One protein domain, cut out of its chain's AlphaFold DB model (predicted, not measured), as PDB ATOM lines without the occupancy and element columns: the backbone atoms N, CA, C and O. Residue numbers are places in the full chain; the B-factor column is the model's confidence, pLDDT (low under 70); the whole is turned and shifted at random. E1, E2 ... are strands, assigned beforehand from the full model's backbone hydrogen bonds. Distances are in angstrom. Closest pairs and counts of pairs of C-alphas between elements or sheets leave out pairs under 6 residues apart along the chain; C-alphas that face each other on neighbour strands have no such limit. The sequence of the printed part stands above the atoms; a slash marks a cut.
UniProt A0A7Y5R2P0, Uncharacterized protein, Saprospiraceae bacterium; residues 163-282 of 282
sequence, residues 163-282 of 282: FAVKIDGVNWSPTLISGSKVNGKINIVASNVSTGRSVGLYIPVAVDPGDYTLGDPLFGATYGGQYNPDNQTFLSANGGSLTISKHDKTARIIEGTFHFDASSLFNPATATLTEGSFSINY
ATOM      1  N   PHE A 163     177.490 159.812 106.190       95.00
ATOM      2  CA  PHE A 163     178.389 160.699 106.905       95.00
ATOM      3  C   PHE A 163     179.612 160.946 106.028       95.00
ATOM      4  O   PHE A 163     180.288 160.002 105.619       95.00
ATOM      5  N   ALA A 164     179.898 162.208 105.742       94.12
ATOM      6  CA  ALA A 164     181.059 162.620 104.966       94.12
ATOM      7  C   ALA A 164     181.701 163.833 105.630       94.12
ATOM      8  O   ALA A 164     180.992 164.695 106.143       94.12
ATOM      9  N   VAL A 165     183.032 163.898 105.635       98.06
ATOM     10  CA  VAL A 165     183.784 165.030 106.189       98.06
ATOM     11  C   VAL A 165     185.201 165.055 105.619       98.06
ATOM     12  O   VAL A 165     185.770 164.014 105.276       98.06
ATOM     13  N   LYS A 166     185.798 166.242 105.555       98.38
ATOM     14  CA  LYS A 166     187.236 166.423 105.358       98.38
ATOM     15  C   LYS A 166     187.919 166.682 106.687       98.38
ATOM     16  O   LYS A 166     187.524 167.595 107.407       98.38
ATOM     17  N   ILE A 167     188.967 165.921 106.975       98.19
ATOM     18  CA  ILE A 167     189.836 166.123 108.135       98.19
ATOM     19  C   ILE A 167     191.159 166.665 107.612       98.19
ATOM     20  O   ILE A 167     191.808 166.018 106.790       98.19
ATOM     21  N   ASP A 168     191.520 167.873 108.040       97.94
ATOM     22  CA  ASP A 168     192.717 168.593 107.590       97.94
ATOM     23  C   ASP A 168     192.800 168.690 106.053       97.94
ATOM     24  O   ASP A 168     193.845 168.511 105.429       97.94
ATOM     25  N   GLY A 169     191.644 168.935 105.424       97.06
ATOM     26  CA  GLY A 169     191.495 169.062 103.972       97.06
ATOM     27  C   GLY A 169     191.417 167.738 103.199       97.06
ATOM     28  O   GLY A 169     191.173 167.764 101.992       97.06
ATOM     29  N   VAL A 170     191.570 166.587 103.861       97.50
ATOM     30  CA  VAL A 170     191.523 165.261 103.226       97.50
ATOM     31  C   VAL A 170     190.171 164.599 103.473       97.50
ATOM     32  O   VAL A 170     189.731 164.501 104.616       97.50
ATOM     33  N   ASN A 171     189.528 164.101 102.411       95.06
ATOM     34  CA  ASN A 171     188.290 163.326 102.531       95.06
ATOM     35  C   ASN A 171     188.511 162.114 103.441       95.06
ATOM     36  O   ASN A 171     189.415 161.309 103.205       95.06
ATOM     37  N   TRP A 172     187.652 161.965 104.441       94.56
ATOM     38  CA  TRP A 172     187.620 160.792 105.294       94.56
ATOM     39  C   TRP A 172     186.259 160.108 105.185       94.56
ATOM     40  O   TRP A 172     185.217 160.731 105.384       94.56
ATOM     41  N   SER A 173     186.298 158.814 104.874       85.25
ATOM     42  CA  SER A 173     185.119 157.958 104.799       85.25
ATOM     43  C   SER A 173     185.147 156.974 105.970       85.25
ATOM     44  O   SER A 173     186.088 156.177 106.047       85.25
ATOM     45  N   PRO A 174     184.166 157.030 106.888       87.25
ATOM     46  CA  PRO A 174     184.051 156.057 107.966       87.25
ATOM     47  C   PRO A 174     183.601 154.691 107.431       87.25
ATOM     48  O   PRO A 174     182.835 154.617 106.471       87.25
ATOM     49  N   THR A 175     184.024 153.609 108.082       81.75
ATOM     50  CA  THR A 175     183.520 152.250 107.815       81.75
ATOM     51  C   THR A 175     182.253 151.927 108.603       81.75
ATOM     52  O   THR A 175     181.546 150.988 108.261       81.75
ATOM     53  N   LEU A 176     181.969 152.682 109.669       79.38
ATOM     54  CA  LEU A 176     180.787 152.510 110.510       79.38
ATOM     55  C   LEU A 176     180.165 153.865 110.847       79.38
ATOM     56  O   LEU A 176     180.864 154.778 111.288       79.38
ATOM     57  N   ILE A 177     178.844 153.970 110.691       86.88
ATOM     58  CA  ILE A 177     178.056 155.157 111.040       86.88
ATOM     59  C   ILE A 177     176.892 154.723 111.931       86.88
ATOM     60  O   ILE A 177     176.083 153.877 111.549       86.88
ATOM     61  N   SER A 178     176.798 155.323 113.114       82.81
ATOM     62  CA  SER A 178     175.801 155.001 114.131       82.81
ATOM     63  C   SER A 178     175.099 156.257 114.637       82.81
ATOM     64  O   SER A 178     175.737 157.283 114.878       82.81
ATOM     65  N   GLY A 179     173.783 156.159 114.811       86.12
ATOM     66  CA  GLY A 179     172.948 157.132 115.504       86.12
ATOM     67  C   GLY A 179     172.296 156.471 116.714       86.12
ATOM     68  O   GLY A 179     171.812 155.345 116.625       86.12
ATOM     69  N   SER A 180     172.284 157.149 117.860       83.31
ATOM     70  CA  SER A 180     171.573 156.657 119.044       83.31
ATOM     71  C   SER A 180     170.980 157.785 119.874       83.31
ATOM     72  O   SER A 180     171.594 158.832 120.067       83.31
ATOM     73  N   LYS A 181     169.790 157.557 120.430       84.75
ATOM     74  CA  LYS A 181     169.196 158.422 121.456       84.75
ATOM     75  C   LYS A 181     169.570 157.948 122.861       84.75
ATOM     76  O   LYS A 181     169.085 156.911 123.308       84.75
ATOM     77  N   VAL A 182     170.340 158.747 123.600       79.38
ATOM     78  CA  VAL A 182     170.721 158.470 124.996       79.38
ATOM     79  C   VAL A 182     170.621 159.751 125.825       79.38
ATOM     80  O   VAL A 182     171.090 160.807 125.410       79.38
ATOM     81  N   ASN A 183     170.004 159.681 127.009       81.69
ATOM     82  CA  ASN A 183     169.927 160.792 127.975       81.69
ATOM     83  C   ASN A 183     169.419 162.126 127.390       81.69
ATOM     84  O   ASN A 183     169.948 163.195 127.686       81.69
ATOM     85  N   GLY A 184     168.397 162.072 126.530       84.81
ATOM     86  CA  GLY A 184     167.825 163.270 125.903       84.81
ATOM     87  C   GLY A 184     168.703 163.899 124.815       84.81
ATOM     88  O   GLY A 184     168.389 164.988 124.337       84.81
ATOM     89  N   LYS A 185     169.770 163.216 124.395       88.50
ATOM     90  CA  LYS A 185     170.625 163.597 123.273       88.50
ATOM     91  C   LYS A 185     170.595 162.527 122.186       88.50
ATOM     92  O   LYS A 185     170.322 161.360 122.450       88.50
ATOM     93  N   ILE A 186     170.856 162.965 120.971       93.25
ATOM     94  CA  ILE A 186     171.189 162.183 119.796       93.25
ATOM     95  C   ILE A 186     172.715 162.187 119.717       93.25
ATOM     96  O   ILE A 186     173.330 163.253 119.641       93.25
ATOM     97  N   ASN A 187     173.307 161.002 119.767       91.88
ATOM     98  CA  ASN A 187     174.727 160.781 119.558       91.88
ATOM     99  C   ASN A 187     174.907 160.219 118.152       91.88
ATOM    100  O   ASN A 187     174.355 159.163 117.840       91.88
ATOM    101  N   ILE A 188     175.672 160.921 117.325       95.06
ATOM    102  CA  ILE A 188     176.080 160.462 115.998       95.06
ATOM    103  C   ILE A 188     177.556 160.109 116.091       95.06
ATOM    104  O   ILE A 188     178.345 160.938 116.537       95.06
ATOM    105  N   VAL A 189     177.931 158.903 115.675       93.62
ATOM    106  CA  VAL A 189     179.323 158.448 115.655       93.62
ATOM    107  C   VAL A 189     179.638 157.857 114.289       93.62
ATOM    108  O   VAL A 189     179.025 156.881 113.867       93.62
ATOM    109  N   ALA A 190     180.627 158.437 113.622       93.38
ATOM    110  CA  ALA A 190     181.279 157.890 112.443       93.38
ATOM    111  C   ALA A 190     182.655 157.356 112.857       93.38
ATOM    112  O   ALA A 190     183.366 158.037 113.597       93.38
ATOM    113  N   SER A 191     183.057 156.157 112.426       90.25
ATOM    114  CA  SER A 191     184.321 155.552 112.873       90.25
ATOM    115  C   SER A 191     184.958 154.573 111.882       90.25
ATOM    116  O   SER A 191     184.271 153.970 111.059       90.25
ATOM    117  N   ASN A 192     186.278 154.403 112.018       83.62
ATOM    118  CA  ASN A 192     187.065 153.287 111.496       83.62
ATOM    119  C   ASN A 192     187.562 152.459 112.686       83.62
ATOM    120  O   ASN A 192     188.577 152.792 113.300       83.62
ATOM    121  N   VAL A 193     186.837 151.389 113.018       71.81
ATOM    122  CA  VAL A 193     187.074 150.576 114.227       71.81
ATOM    123  C   VAL A 193     188.494 150.009 114.302       71.81
ATOM    124  O   VAL A 193     189.104 150.019 115.365       71.81
ATOM    125  N   SER A 194     189.071 149.618 113.162       77.25
ATOM    126  CA  SER A 194     190.427 149.061 113.088       77.25
ATOM    127  C   SER A 194     191.528 150.070 113.422       77.25
ATOM    128  O   SER A 194     192.615 149.671 113.832       77.25
ATOM    129  N   THR A 195     191.269 151.371 113.257       78.44
ATOM    130  CA  THR A 195     192.246 152.434 113.542       78.44
ATOM    131  C   THR A 195     191.892 153.249 114.784       78.44
ATOM    132  O   THR A 195     192.669 154.117 115.171       78.44
ATOM    133  N   GLY A 196     190.712 153.039 115.379       80.88
ATOM    134  CA  GLY A 196     190.202 153.871 116.473       80.88
ATOM    135  C   GLY A 196     189.766 155.280 116.065       80.88
ATOM    136  O   GLY A 196     189.345 156.082 116.898       80.88
ATOM    137  N   ARG A 197     189.860 155.605 114.772       92.31
ATOM    138  CA  ARG A 197     189.611 156.957 114.271       92.31
ATOM    139  C   ARG A 197     188.112 157.212 114.234       92.31
ATOM    140  O   ARG A 197     187.385 156.413 113.645       92.31
ATOM    141  N   SER A 198     187.635 158.298 114.833       96.62
ATOM    142  CA  SER A 198     186.195 158.565 114.935       96.62
ATOM    143  C   SER A 198     185.844 160.048 114.996       96.62
ATOM    144  O   SER A 198     186.612 160.855 115.506       96.62
ATOM    145  N   VAL A 199     184.657 160.393 114.494       98.12
ATOM    146  CA  VAL A 199     184.032 161.715 114.621       98.12
ATOM    147  C   VAL A 199     182.682 161.541 115.306       98.12
ATOM    148  O   VAL A 199     181.881 160.700 114.898       98.12
ATOM    149  N   GLY A 200     182.442 162.331 116.349       96.44
ATOM    150  CA  GLY A 200     181.225 162.312 117.149       96.44
ATOM    151  C   GLY A 200     180.508 163.659 117.146       96.44
ATOM    152  O   GLY A 200     181.152 164.702 117.267       96.44
ATOM    153  N   LEU A 201     179.176 163.634 117.061       98.25
ATOM    154  CA  LEU A 201     178.309 164.792 117.288       98.25
ATOM    155  C   LEU A 201     177.306 164.487 118.404       98.25
ATOM    156  O   LEU A 201     176.704 163.412 118.438       98.25
ATOM    157  N   TYR A 202     177.094 165.464 119.283       95.50
ATOM    158  CA  TYR A 202     176.165 165.385 120.409       95.50
ATOM    159  C   TYR A 202     175.103 166.473 120.264       95.50
ATOM    160  O   TYR A 202     175.407 167.660 120.383       95.50
ATOM    161  N   ILE A 203     173.856 166.076 120.020       98.12
ATOM    162  CA  ILE A 203     172.773 166.990 119.637       98.12
ATOM    163  C   ILE A 203     171.577 166.770 120.574       98.12
ATOM    164  O   ILE A 203     171.195 165.629 120.793       98.12
ATOM    165  N   PRO A 204     170.934 167.794 121.159       97.56
ATOM    166  CA  PRO A 204     169.711 167.594 121.936       97.56
ATOM    167  C   PRO A 204     168.600 166.927 121.112       97.56
ATOM    168  O   PRO A 204     168.322 167.336 119.991       97.56
ATOM    169  N   VAL A 205     167.874 165.963 121.685       93.81
ATOM    170  CA  VAL A 205     166.768 165.279 120.977       93.81
ATOM    171  C   VAL A 205     165.575 166.198 120.688       93.81
ATOM    172  O   VAL A 205     164.704 165.877 119.886       93.81
ATOM    173  N   ALA A 206     165.510 167.349 121.353       95.06
ATOM    174  CA  ALA A 206     164.485 168.356 121.120       95.06
ATOM    175  C   ALA A 206     164.854 169.351 120.008       95.06
ATOM    176  O   ALA A 206     164.027 170.209 119.721       95.06
ATOM    177  N   VAL A 207     166.048 169.241 119.401       98.12
ATOM    178  CA  VAL A 207     166.540 170.181 118.383       98.12
ATOM    179  C   VAL A 207     165.514 170.380 117.266       98.12
ATOM    180  O   VAL A 207     164.819 169.439 116.877       98.12
ATOM    181  N   ASP A 208     165.421 171.598 116.755       97.94
ATOM    182  CA  ASP A 208     164.625 171.928 115.578       97.94
ATOM    183  C   ASP A 208     165.575 172.262 114.414       97.94
ATOM    184  O   ASP A 208     166.768 172.463 114.636       97.94
ATOM    185  N   PRO A 209     165.114 172.278 113.155       98.44
ATOM    186  CA  PRO A 209     165.947 172.750 112.056       98.44
ATOM    187  C   PRO A 209     166.457 174.180 112.298       98.44
ATOM    188  O   PRO A 209     165.698 175.048 112.734       98.44
ATOM    189  N   GLY A 210     167.736 174.426 112.014       98.50
ATOM    190  CA  GLY A 210     168.392 175.705 112.287       98.50
ATOM    191  C   GLY A 210     169.912 175.608 112.398       98.50
ATOM    192  O   GLY A 210     170.493 174.535 112.236       98.50
ATOM    193  N   ASP A 211     170.539 176.747 112.684       98.50
ATOM    194  CA  ASP A 211     171.988 176.883 112.828       98.50
ATOM    195  C   ASP A 211     172.402 176.986 114.298       98.50
ATOM    196  O   ASP A 211     171.818 177.732 115.088       98.50
ATOM    197  N   TYR A 212     173.453 176.254 114.651       98.50
ATOM    198  CA  TYR A 212     173.959 176.105 116.008       98.50
ATOM    199  C   TYR A 212     175.482 176.185 116.038       98.50
ATOM    200  O   TYR A 212     176.162 175.915 115.049       98.50
ATOM    201  N   THR A 213     176.028 176.527 117.201       98.19
ATOM    202  CA  THR A 213     177.476 176.556 117.428       98.19
ATOM    203  C   THR A 213     177.922 175.269 118.106       98.19
ATOM    204  O   THR A 213     177.363 174.888 119.137       98.19
ATOM    205  N   LEU A 214     178.939 174.620 117.536       98.31
ATOM    206  CA  LEU A 214     179.603 173.475 118.158       98.31
ATOM    207  C   LEU A 214     180.645 173.948 119.171       98.31
ATOM    208  O   LEU A 214     181.342 174.938 118.952       98.31
ATOM    209  N   GLY A 215     180.773 173.203 120.261       96.62
ATOM    210  CA  GLY A 215     181.828 173.399 121.247       96.62
ATOM    211  C   GLY A 215     182.051 172.149 122.088       96.62
ATOM    212  O   GLY A 215     181.543 171.073 121.772       96.62
ATOM    213  N   ASP A 216     182.795 172.300 123.177       92.94
ATOM    214  CA  ASP A 216     183.092 171.209 124.096       92.94
ATOM    215  C   ASP A 216     181.992 171.099 125.174       92.94
ATOM    216  O   ASP A 216     181.767 172.053 125.937       92.94
ATOM    217  N   PRO A 217     181.300 169.948 125.283       86.12
ATOM    218  CA  PRO A 217     180.308 169.718 126.330       86.12
ATOM    219  C   PRO A 217     180.848 169.883 127.759       86.12
ATOM    220  O   PRO A 217     180.073 170.235 128.650       86.12
ATOM    221  N   LEU A 218     182.149 169.672 127.993       87.38
ATOM    222  CA  LEU A 218     182.795 169.884 129.294       87.38
ATOM    223  C   LEU A 218     182.777 171.357 129.722       87.38
ATOM    224  O   LEU A 218     182.747 171.642 130.918       87.38
ATOM    225  N   PHE A 219     182.727 172.288 128.765       90.62
ATOM    226  CA  PHE A 219     182.590 173.726 129.019       90.62
ATOM    227  C   PHE A 219     181.160 174.233 128.784       90.62
ATOM    228  O   PHE A 219     180.938 175.423 128.569       90.62
ATOM    229  N   GLY A 220     180.172 173.336 128.854       89.62
ATOM    230  CA  GLY A 220     178.754 173.693 128.822       89.62
ATOM    231  C   GLY A 220     178.176 173.902 127.423       89.62
ATOM    232  O   GLY A 220     177.057 174.408 127.305       89.62
ATOM    233  N   ALA A 221     178.884 173.503 126.359       94.19
ATOM    234  CA  ALA A 221     178.314 173.541 125.019       94.19
ATOM    235  C   ALA A 221     177.084 172.621 124.930       94.19
ATOM    236  O   ALA A 221     177.114 171.447 125.312       94.19
ATOM    237  N   THR A 222     175.981 173.163 124.410       96.31
ATOM    238  CA  THR A 222     174.746 172.391 124.201       96.31
ATOM    239  C   THR A 222     174.902 171.393 123.052       96.31
ATOM    240  O   THR A 222     174.418 170.265 123.151       96.31
ATOM    241  N   TYR A 223     175.614 171.804 122.000       98.00
ATOM    242  CA  TYR A 223     175.929 171.004 120.822       98.00
ATOM    243  C   TYR A 223     177.418 170.672 120.840       98.00
ATOM    244  O   TYR A 223     178.259 171.571 120.890       98.00
ATOM    245  N   GLY A 224     177.730 169.380 120.853       96.94
ATOM    246  CA  GLY A 224     179.093 168.881 120.995       96.94
ATOM    247  C   GLY A 224     179.655 168.351 119.687       96.94
ATOM    248  O   GLY A 224     178.945 167.657 118.962       96.94
ATOM    249  N   GLY A 225     180.931 168.626 119.428       97.56
ATOM    250  CA  GLY A 225     181.719 167.958 118.395       97.56
ATOM    251  C   GLY A 225     182.960 167.320 119.011       97.56
ATOM    252  O   GLY A 225     183.553 167.878 119.934       97.56
ATOM    253  N   GLN A 226     183.339 166.145 118.523       97.50
ATOM    254  CA  GLN A 226     184.536 165.439 118.964       97.50
ATOM    255  C   GLN A 226     185.185 164.727 117.782       97.50
ATOM    256  O   GLN A 226     184.499 164.169 116.927       97.50
ATOM    257  N   TYR A 227     186.510 164.713 117.757       98.06
ATOM    258  CA  TYR A 227     187.298 163.927 116.827       98.06
ATOM    259  C   TYR A 227     188.405 163.192 117.580       98.06
ATOM    260  O   TYR A 227     189.157 163.789 118.348       98.06
ATOM    261  N   ASN A 228     188.518 161.892 117.336       96.38
ATOM    262  CA  ASN A 228     189.586 161.060 117.860       96.38
ATOM    263  C   ASN A 228     190.406 160.557 116.662       96.38
ATOM    264  O   ASN A 228     189.867 159.800 115.849       96.38
ATOM    265  N   PRO A 229     191.671 160.982 116.477       94.44
ATOM    266  CA  PRO A 229     192.508 160.465 115.396       94.44
ATOM    267  C   PRO A 229     192.903 158.993 115.603       94.44
ATOM    268  O   PRO A 229     193.171 158.299 114.624       94.44
ATOM    269  N   ASP A 230     192.897 158.529 116.855       90.94
ATOM    270  CA  ASP A 230     193.216 157.176 117.311       90.94
ATOM    271  C   ASP A 230     192.509 156.884 118.657       90.94
ATOM    272  O   ASP A 230     191.728 157.699 119.148       90.94
ATOM    273  N   ASN A 231     192.793 155.731 119.275       85.25
ATOM    274  CA  ASN A 231     192.188 155.295 120.545       85.25
ATOM    275  C   ASN A 231     192.710 156.011 121.810       85.25
ATOM    276  O   ASN A 231     192.243 155.718 122.910       85.25
ATOM    277  N   GLN A 232     193.714 156.879 121.697       88.44
ATOM    278  CA  GLN A 232     194.381 157.527 122.835       88.44
ATOM    279  C   GLN A 232     194.238 159.052 122.815       88.44
ATOM    280  O   GLN A 232     194.393 159.707 123.848       88.44
ATOM    281  N   THR A 233     193.934 159.620 121.653       91.69
ATOM    282  CA  THR A 233     193.843 161.057 121.438       91.69
ATOM    283  C   THR A 233     192.386 161.482 121.306       91.69
ATOM    284  O   THR A 233     191.670 161.019 120.424       91.69
ATOM    285  N   PHE A 234     191.968 162.424 122.152       94.38
ATOM    286  CA  PHE A 234     190.610 162.963 122.171       94.38
ATOM    287  C   PHE A 234     190.659 164.472 121.934       94.38
ATOM    288  O   PHE A 234     191.265 165.204 122.727       94.38
ATOM    289  N   LEU A 235     190.057 164.927 120.833       97.50
ATOM    290  CA  LEU A 235     189.990 166.335 120.448       97.50
ATOM    291  C   LEU A 235     188.534 166.800 120.509       97.50
ATOM    292  O   LEU A 235     187.679 166.281 119.792       97.50
ATOM    293  N   SER A 236     188.248 167.785 121.355       97.19
ATOM    294  CA  SER A 236     186.917 168.388 121.461       97.19
ATOM    295  C   SER A 236     186.803 169.591 120.535       97.19
ATOM    296  O   SER A 236     187.788 170.299 120.313       97.19
ATOM    297  N   ALA A 237     185.597 169.858 120.034       97.69
ATOM    298  CA  ALA A 237     185.316 171.070 119.277       97.69
ATOM    299  C   ALA A 237     185.587 172.318 120.135       97.69
ATOM    300  O   ALA A 237     185.057 172.450 121.238       97.69
ATOM    301  N   ASN A 238     186.378 173.253 119.617       94.00
ATOM    302  CA  ASN A 238     186.668 174.542 120.256       94.00
ATOM    303  C   ASN A 238     185.976 175.725 119.547       94.00
ATOM    304  O   ASN A 238     186.274 176.887 119.816       94.00
ATOM    305  N   GLY A 239     185.024 175.412 118.671       93.88
ATOM    306  CA  GLY A 239     184.248 176.346 117.868       93.88
ATOM    307  C   GLY A 239     183.855 175.696 116.544       93.88
ATOM    308  O   GLY A 239     184.462 174.715 116.122       93.88
ATOM    309  N   GLY A 240     182.824 176.223 115.890       97.31
ATOM    310  CA  GLY A 240     182.330 175.700 114.616       97.31
ATOM    311  C   GLY A 240     180.827 175.875 114.458       97.31
ATOM    312  O   GLY A 240     180.161 176.409 115.351       97.31
ATOM    313  N   SER A 241     180.276 175.402 113.341       98.25
ATOM    314  CA  SER A 241     178.832 175.395 113.105       98.25
ATOM    315  C   SER A 241     178.277 173.991 112.912       98.25
ATOM    316  O   SER A 241     178.933 173.093 112.386       98.25
ATOM    317  N   LEU A 242     177.024 173.841 113.316       98.75
ATOM    318  CA  LEU A 242     176.155 172.713 113.036       98.75
ATOM    319  C   LEU A 242     174.856 173.274 112.465       98.75
ATOM    320  O   LEU A 242     174.168 174.031 113.144       98.75
ATOM    321  N   THR A 243     174.506 172.878 111.252       98.75
ATOM    322  CA  THR A 243     173.233 173.231 110.624       98.75
ATOM    323  C   THR A 243     172.369 171.983 110.568       98.75
ATOM    324  O   THR A 243     172.746 171.001 109.934       98.75
ATOM    325  N   ILE A 244     171.207 172.009 111.215       98.69
ATOM    326  CA  ILE A 244     170.195 170.956 111.108       98.69
ATOM    327  C   ILE A 244     169.235 171.347 109.988       98.69
ATOM    328  O   ILE A 244     168.448 172.279 110.141       98.69
ATOM    329  N   SER A 245     169.297 170.647 108.857       97.12
ATOM    330  CA  SER A 245     168.405 170.895 107.717       97.12
ATOM    331  C   SER A 245     167.044 170.226 107.909       97.12
ATOM    332  O   SER A 245     166.023 170.752 107.463       97.12
ATOM    333  N   LYS A 246     167.013 169.082 108.599       95.50
ATOM    334  CA  LYS A 246     165.793 168.320 108.864       95.50
ATOM    335  C   LYS A 246     165.909 167.536 110.161       95.50
ATOM    336  O   LYS A 246     166.946 166.951 110.460       95.50
ATOM    337  N   HIS A 247     164.805 167.481 110.901       96.50
ATOM    338  CA  HIS A 247     164.660 166.600 112.050       96.50
ATOM    339  C   HIS A 247     163.235 166.043 112.126       96.50
ATOM    340  O   HIS A 247     162.323 166.674 112.661       96.50
ATOM    341  N   ASP A 248     163.047 164.844 111.582       88.88
ATOM    342  CA  ASP A 248     161.808 164.089 111.717       88.88
ATOM    343  C   ASP A 248     161.855 163.274 113.014       88.88
ATOM    344  O   ASP A 248     162.457 162.203 113.083       88.88
ATOM    345  N   LYS A 249     161.223 163.803 114.067       86.38
ATOM    346  CA  LYS A 249     161.184 163.183 115.404       86.38
ATOM    347  C   LYS A 249     160.349 161.892 115.438       86.38
ATOM    348  O   LYS A 249     160.523 161.095 116.358       86.38
ATOM    349  N   THR A 250     159.464 161.682 114.460       81.69
ATOM    350  CA  THR A 250     158.615 160.484 114.361       81.69
ATOM    351  C   THR A 250     159.365 159.362 113.655       81.69
ATOM    352  O   THR A 250     159.456 158.260 114.190       81.69
ATOM    353  N   ALA A 251     159.954 159.655 112.492       77.44
ATOM    354  CA  ALA A 251     160.793 158.712 111.752       77.44
ATOM    355  C   ALA A 251     162.188 158.534 112.377       77.44
ATOM    356  O   ALA A 251     162.926 157.630 111.992       77.44
ATOM    357  N   ARG A 252     162.537 159.395 113.345       84.44
ATOM    358  CA  ARG A 252     163.835 159.458 114.030       84.44
ATOM    359  C   ARG A 252     164.989 159.667 113.053       84.44
ATOM    360  O   ARG A 252     166.020 159.015 113.150       84.44
ATOM    361  N   ILE A 253     164.793 160.587 112.108       87.12
ATOM    362  CA  ILE A 253     165.774 160.955 111.080       87.12
ATOM    363  C   ILE A 253     166.226 162.394 111.315       87.12
ATOM    364  O   ILE A 253     165.394 163.296 111.434       87.12
ATOM    365  N   ILE A 254     167.536 162.617 111.350       95.38
ATOM    366  CA  ILE A 254     168.153 163.940 111.426       95.38
ATOM    367  C   ILE A 254     169.173 164.112 110.301       95.38
ATOM    368  O   ILE A 254     170.004 163.240 110.063       95.38
ATOM    369  N   GLU A 255     169.108 165.242 109.611       97.06
ATOM    370  CA  GLU A 255     170.005 165.594 108.512       97.06
ATOM    371  C   GLU A 255     170.641 166.950 108.801       97.06
ATOM    372  O   GLU A 255     170.015 167.838 109.396       97.06
ATOM    373  N   GLY A 256     171.889 167.118 108.380       98.12
ATOM    374  CA  GLY A 256     172.592 168.363 108.614       98.12
ATOM    375  C   GLY A 256     173.999 168.412 108.053       98.12
ATOM    376  O   GLY A 256     174.514 167.459 107.467       98.12
ATOM    377  N   THR A 257     174.624 169.565 108.253       98.69
ATOM    378  CA  THR A 257     176.022 169.824 107.919       98.69
ATOM    379  C   THR A 257     176.762 170.367 109.126       98.69
ATOM    380  O   THR A 257     176.161 170.892 110.065       98.69
ATOM    381  N   PHE A 258     178.083 170.222 109.130       98.81
ATOM    382  CA  PHE A 258     178.911 170.739 110.206       98.81
ATOM    383  C   PHE A 258     180.304 171.137 109.726       98.81
ATOM    384  O   PHE A 258     180.824 170.635 108.728       98.81
ATOM    385  N   HIS A 259     180.927 172.025 110.490       98.44
ATOM    386  CA  HIS A 259     182.366 172.240 110.480       98.44
ATOM    387  C   HIS A 259     182.806 172.604 111.896       98.44
ATOM    388  O   HIS A 259     182.060 173.271 112.613       98.44
ATOM    389  N   PHE A 260     183.996 172.183 112.309       98.62
ATOM    390  CA  PHE A 260     184.576 172.619 113.575       98.62
ATOM    391  C   PHE A 260     186.088 172.451 113.586       98.62
ATOM    392  O   PHE A 260     186.637 171.571 112.923       98.62
ATOM    393  N   ASP A 261     186.738 173.275 114.395       98.38
ATOM    394  CA  ASP A 261     188.118 173.056 114.799       98.38
ATOM    395  C   ASP A 261     188.124 172.247 116.100       98.38
ATOM    396  O   ASP A 261     187.324 172.471 117.013       98.38
ATOM    397  N   ALA A 262     188.991 171.245 116.161       97.75
ATOM    398  CA  ALA A 262     189.118 170.327 117.279       97.75
ATOM    399  C   ALA A 262     190.482 170.508 117.939       97.75
ATOM    400  O   ALA A 262     191.499 170.618 117.254       97.75
ATOM    401  N   SER A 263     190.524 170.489 119.268       96.88
ATOM    402  CA  SER A 263     191.773 170.570 120.030       96.88
ATOM    403  C   SER A 263     191.746 169.680 121.263       96.88
ATOM    404  O   SER A 263     190.691 169.474 121.866       96.88
ATOM    405  N   SER A 264     192.913 169.175 121.660       95.12
ATOM    406  CA  SER A 264     193.072 168.475 122.934       95.12
ATOM    407  C   SER A 264     193.180 169.464 124.097       95.12
ATOM    408  O   SER A 264     193.748 170.546 123.963       95.12
ATOM    409  N   LEU A 265     192.693 169.057 125.270       89.50
ATOM    410  CA  LEU A 265     192.910 169.781 126.529       89.50
ATOM    411  C   LEU A 265     194.251 169.451 127.192       89.50
ATOM    412  O   LEU A 265     194.691 170.177 128.081       89.50
ATOM    413  N   PHE A 266     194.893 168.353 126.788       88.50
ATOM    414  CA  PHE A 266     196.056 167.799 127.486       88.50
ATOM    415  C   PHE A 266     197.343 167.852 126.664       88.50
ATOM    416  O   PHE A 266     198.426 167.634 127.204       88.50
ATOM    417  N   ASN A 267     197.248 168.113 125.360       89.94
ATOM    418  CA  ASN A 267     198.387 168.128 124.449       89.94
ATOM    419  C   ASN A 267     198.126 169.111 123.280       89.94
ATOM    420  O   ASN A 267     197.019 169.629 123.160       89.94
ATOM    421  N   PRO A 268     199.123 169.419 122.430       93.00
ATOM    422  CA  PRO A 268     198.961 170.416 121.370       93.00
ATOM    423  C   PRO A 268     198.269 169.875 120.105       93.00
ATOM    424  O   PRO A 268     198.314 170.542 119.076       93.00
ATOM    425  N   ALA A 269     197.684 168.672 120.129       95.88
ATOM    426  CA  ALA A 269     197.029 168.109 118.955       95.88
ATOM    427  C   ALA A 269     195.770 168.903 118.589       95.88
ATOM    428  O   ALA A 269     194.940 169.237 119.442       95.88
ATOM    429  N   THR A 270     195.633 169.163 117.294       97.88
ATOM    430  CA  THR A 270     194.505 169.868 116.689       97.88
ATOM    431  C   THR A 270     194.123 169.208 115.374       97.88
ATOM    432  O   THR A 270     194.963 168.564 114.748       97.88
ATOM    433  N   ALA A 271     192.883 169.403 114.940       98.12
ATOM    434  CA  ALA A 271     192.432 169.037 113.602       98.12
ATOM    435  C   ALA A 271     191.315 169.975 113.150       98.12
ATOM    436  O   ALA A 271     190.524 170.433 113.974       98.12
ATOM    437  N   THR A 272     191.206 170.198 111.846       98.56
ATOM    438  CA  THR A 272     190.121 170.984 111.253       98.56
ATOM    439  C   THR A 272     189.183 170.070 110.477       98.56
ATOM    440  O   THR A 272     189.594 169.381 109.539       98.56
ATOM    441  N   LEU A 273     187.904 170.066 110.856       98.56
ATOM    442  CA  LEU A 273     186.859 169.273 110.223       98.56
ATOM    443  C   LEU A 273     185.966 170.186 109.390       98.56
ATOM    444  O   LEU A 273     185.319 171.095 109.907       98.56
ATOM    445  N   THR A 274     185.937 169.943 108.084       98.69
ATOM    446  CA  THR A 274     185.249 170.787 107.097       98.69
ATOM    447  C   THR A 274     184.387 169.951 106.169       98.69
ATOM    448  O   THR A 274     184.564 168.738 106.073       98.69
ATOM    449  N   GLU A 275     183.440 170.603 105.488       97.69
ATOM    450  CA  GLU A 275     182.531 169.949 104.532       97.69
ATOM    451  C   GLU A 275     181.802 168.735 105.144       97.69
ATOM    452  O   GLU A 275     181.516 167.749 104.465       97.69
ATOM    453  N   GLY A 276     181.519 168.806 106.449       98.31
ATOM    454  CA  GLY A 276     180.805 167.773 107.178       98.31
ATOM    455  C   GLY A 276     179.348 167.714 106.743       98.31
ATOM    456  O   GLY A 276     178.671 168.743 106.716       98.31
ATOM    457  N   SER A 277     178.840 166.526 106.435       97.69
ATOM    458  CA  SER A 277     177.416 166.280 106.194       97.69
ATOM    459  C   SER A 277     176.989 164.936 106.763       97.69
ATOM    460  O   SER A 277     177.790 164.000 106.829       97.69
ATOM    461  N   PHE A 278     175.737 164.858 107.201       96.62
ATOM    462  CA  PHE A 278     175.152 163.637 107.728       96.62
ATOM    463  C   PHE A 278     173.656 163.529 107.415       96.62
ATOM    464  O   PHE A 278     172.939 164.529 107.357       96.62
ATOM    465  N   SER A 279     173.189 162.292 107.285       93.19
ATOM    466  CA  SER A 279     171.780 161.899 107.322       93.19
ATOM    467  C   SER A 279     171.701 160.650 108.176       93.19
ATOM    468  O   SER A 279     172.292 159.640 107.806       93.19
ATOM    469  N   ILE A 280     171.055 160.732 109.338       91.06
ATOM    470  CA  ILE A 280     171.158 159.716 110.386       91.06
ATOM    471  C   ILE A 280     169.778 159.334 110.911       91.06
ATOM    472  O   ILE A 280     169.019 160.187 111.365       91.06
ATOM    473  N   ASN A 281     169.496 158.035 110.921       85.50
ATOM    474  CA  ASN A 281     168.473 157.412 111.746       85.50
ATOM    475  C   ASN A 281     169.050 157.079 113.138       85.50
ATOM    476  O   ASN A 281     170.167 156.557 113.216       85.50
ATOM    477  N   TYR A 282     168.337 157.408 114.224       82.62
ATOM    478  CA  TYR A 282     168.868 157.367 115.602       82.62
ATOM    479  C   TYR A 282     167.889 156.844 116.660       82.62
ATOM    480  O   TYR A 282     166.663 156.869 116.444       82.62
TER     481      TYR A 282
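This is residues 163 to 282 of the 282 residues of an uncharacterized protein of Saprospiraceae bacterium (UniProt A0A7Y5R2P0). The domain is a small, flattened barrel, nearly closed, made by one twisted sheet of ten strands that folds round on itself. E3, E4, E5 and E7 form one wall, while the long bent strands E8, E9 and E10, with short E1 and E2, form the other; E6 fills in beside E7 and E8, and the barrel stays open in pairing between E3 and E10, which come near each other without being neighbours. The printed part has 120 residues, with no named helix and ten named strands, E1 to E10 in order along it, in a branched sheet that is mixed: E6 and E7 are parallel and the other neighbour pairs antiparallel. The class is all strand, with 80 of the 120 printed residues in the named strands. The whole is compact, with a radius of gyration of the C-alphas of 13.3 A and spans of 40 by 30 by 26 A.

E1, residues 163 to 167, forms a hairpin with E2, residues 170 to 172, an edge strand; N 167 and O 170 are 2.9 A apart, within hydrogen-bond range. On the other side of E1 lies E10, residues 270 to 281, antiparallel at 176 degrees, with N 166 and O 274 at 2.8 A. E3, residues 176 to 182, is the other edge strand and is apart from E2. E3, E4, residues 185 to 192, and E5, residues 197 to 204, form a meander, each strand the antiparallel neighbour of the one before. N 178 and O 189 are 2.8 A apart between E3 and E4, and N 188 and O 201 are 2.9 A apart between E4 and E5. E7, residues 223 to 228, is antiparallel to E5 at 171 degrees, with N 200 and O 226 at 2.8 A. On the other side of E7 lie both E6, residues 210 to 215, and E8, residues 235 to 248. E6 and E7 are parallel at 51 degrees, with N 215 and O 223 at 3.1 A. The pairing of E8 is staggered: it pairs with E7 over its residues 235 to 236, where N 235 and O 227 are 2.9 A apart, and with E6 over 241 to 244, where N 242 and O 212 are 2.8 A apart. E7, E8, E9, residues 253 to 263, and E10 form a second meander. N 243 and O 257 are 2.8 A apart between E8 and E9, and N 262 and O 271 are 2.8 A apart between E9 and E10. E8 bends by 89 degrees at residue 239, E9 by 64 degrees at residue 257 and E10 by 74 degrees at residue 275. The closest C-alphas of E3 and E10, those of Gly 179 and Asn 281, are 5.9 A apart; E5 and E10 are apart.

E1 begins at C-alpha 163, at (178.389, 160.699, 106.905). E3 measures 18.6 A from first to last C-alpha, E4 22.7 A, E5 23.8 A, E6 16.3 A and E7 17.2 A. E8, the longest strand with 14 residues, measures 29.6 A and begins at C-alpha 235, at (189.990, 166.335, 120.448). E9 measures 29.1 A and E10 29.3 A; E10 ends at C-alpha 281, at (168.473, 157.412, 111.746).

The two C-alphas farthest apart, those of Thr 250 and Pro 268, are 42.1 A apart. The printed part has no cut, and Tyr 282 is the chain's last residue. No link is long: those from E6 to E7, E7 to E8 and E9 to E10 are short, and the others are tight. The mean pLDDT of the printed part is 92.9, and no printed residue is under 70.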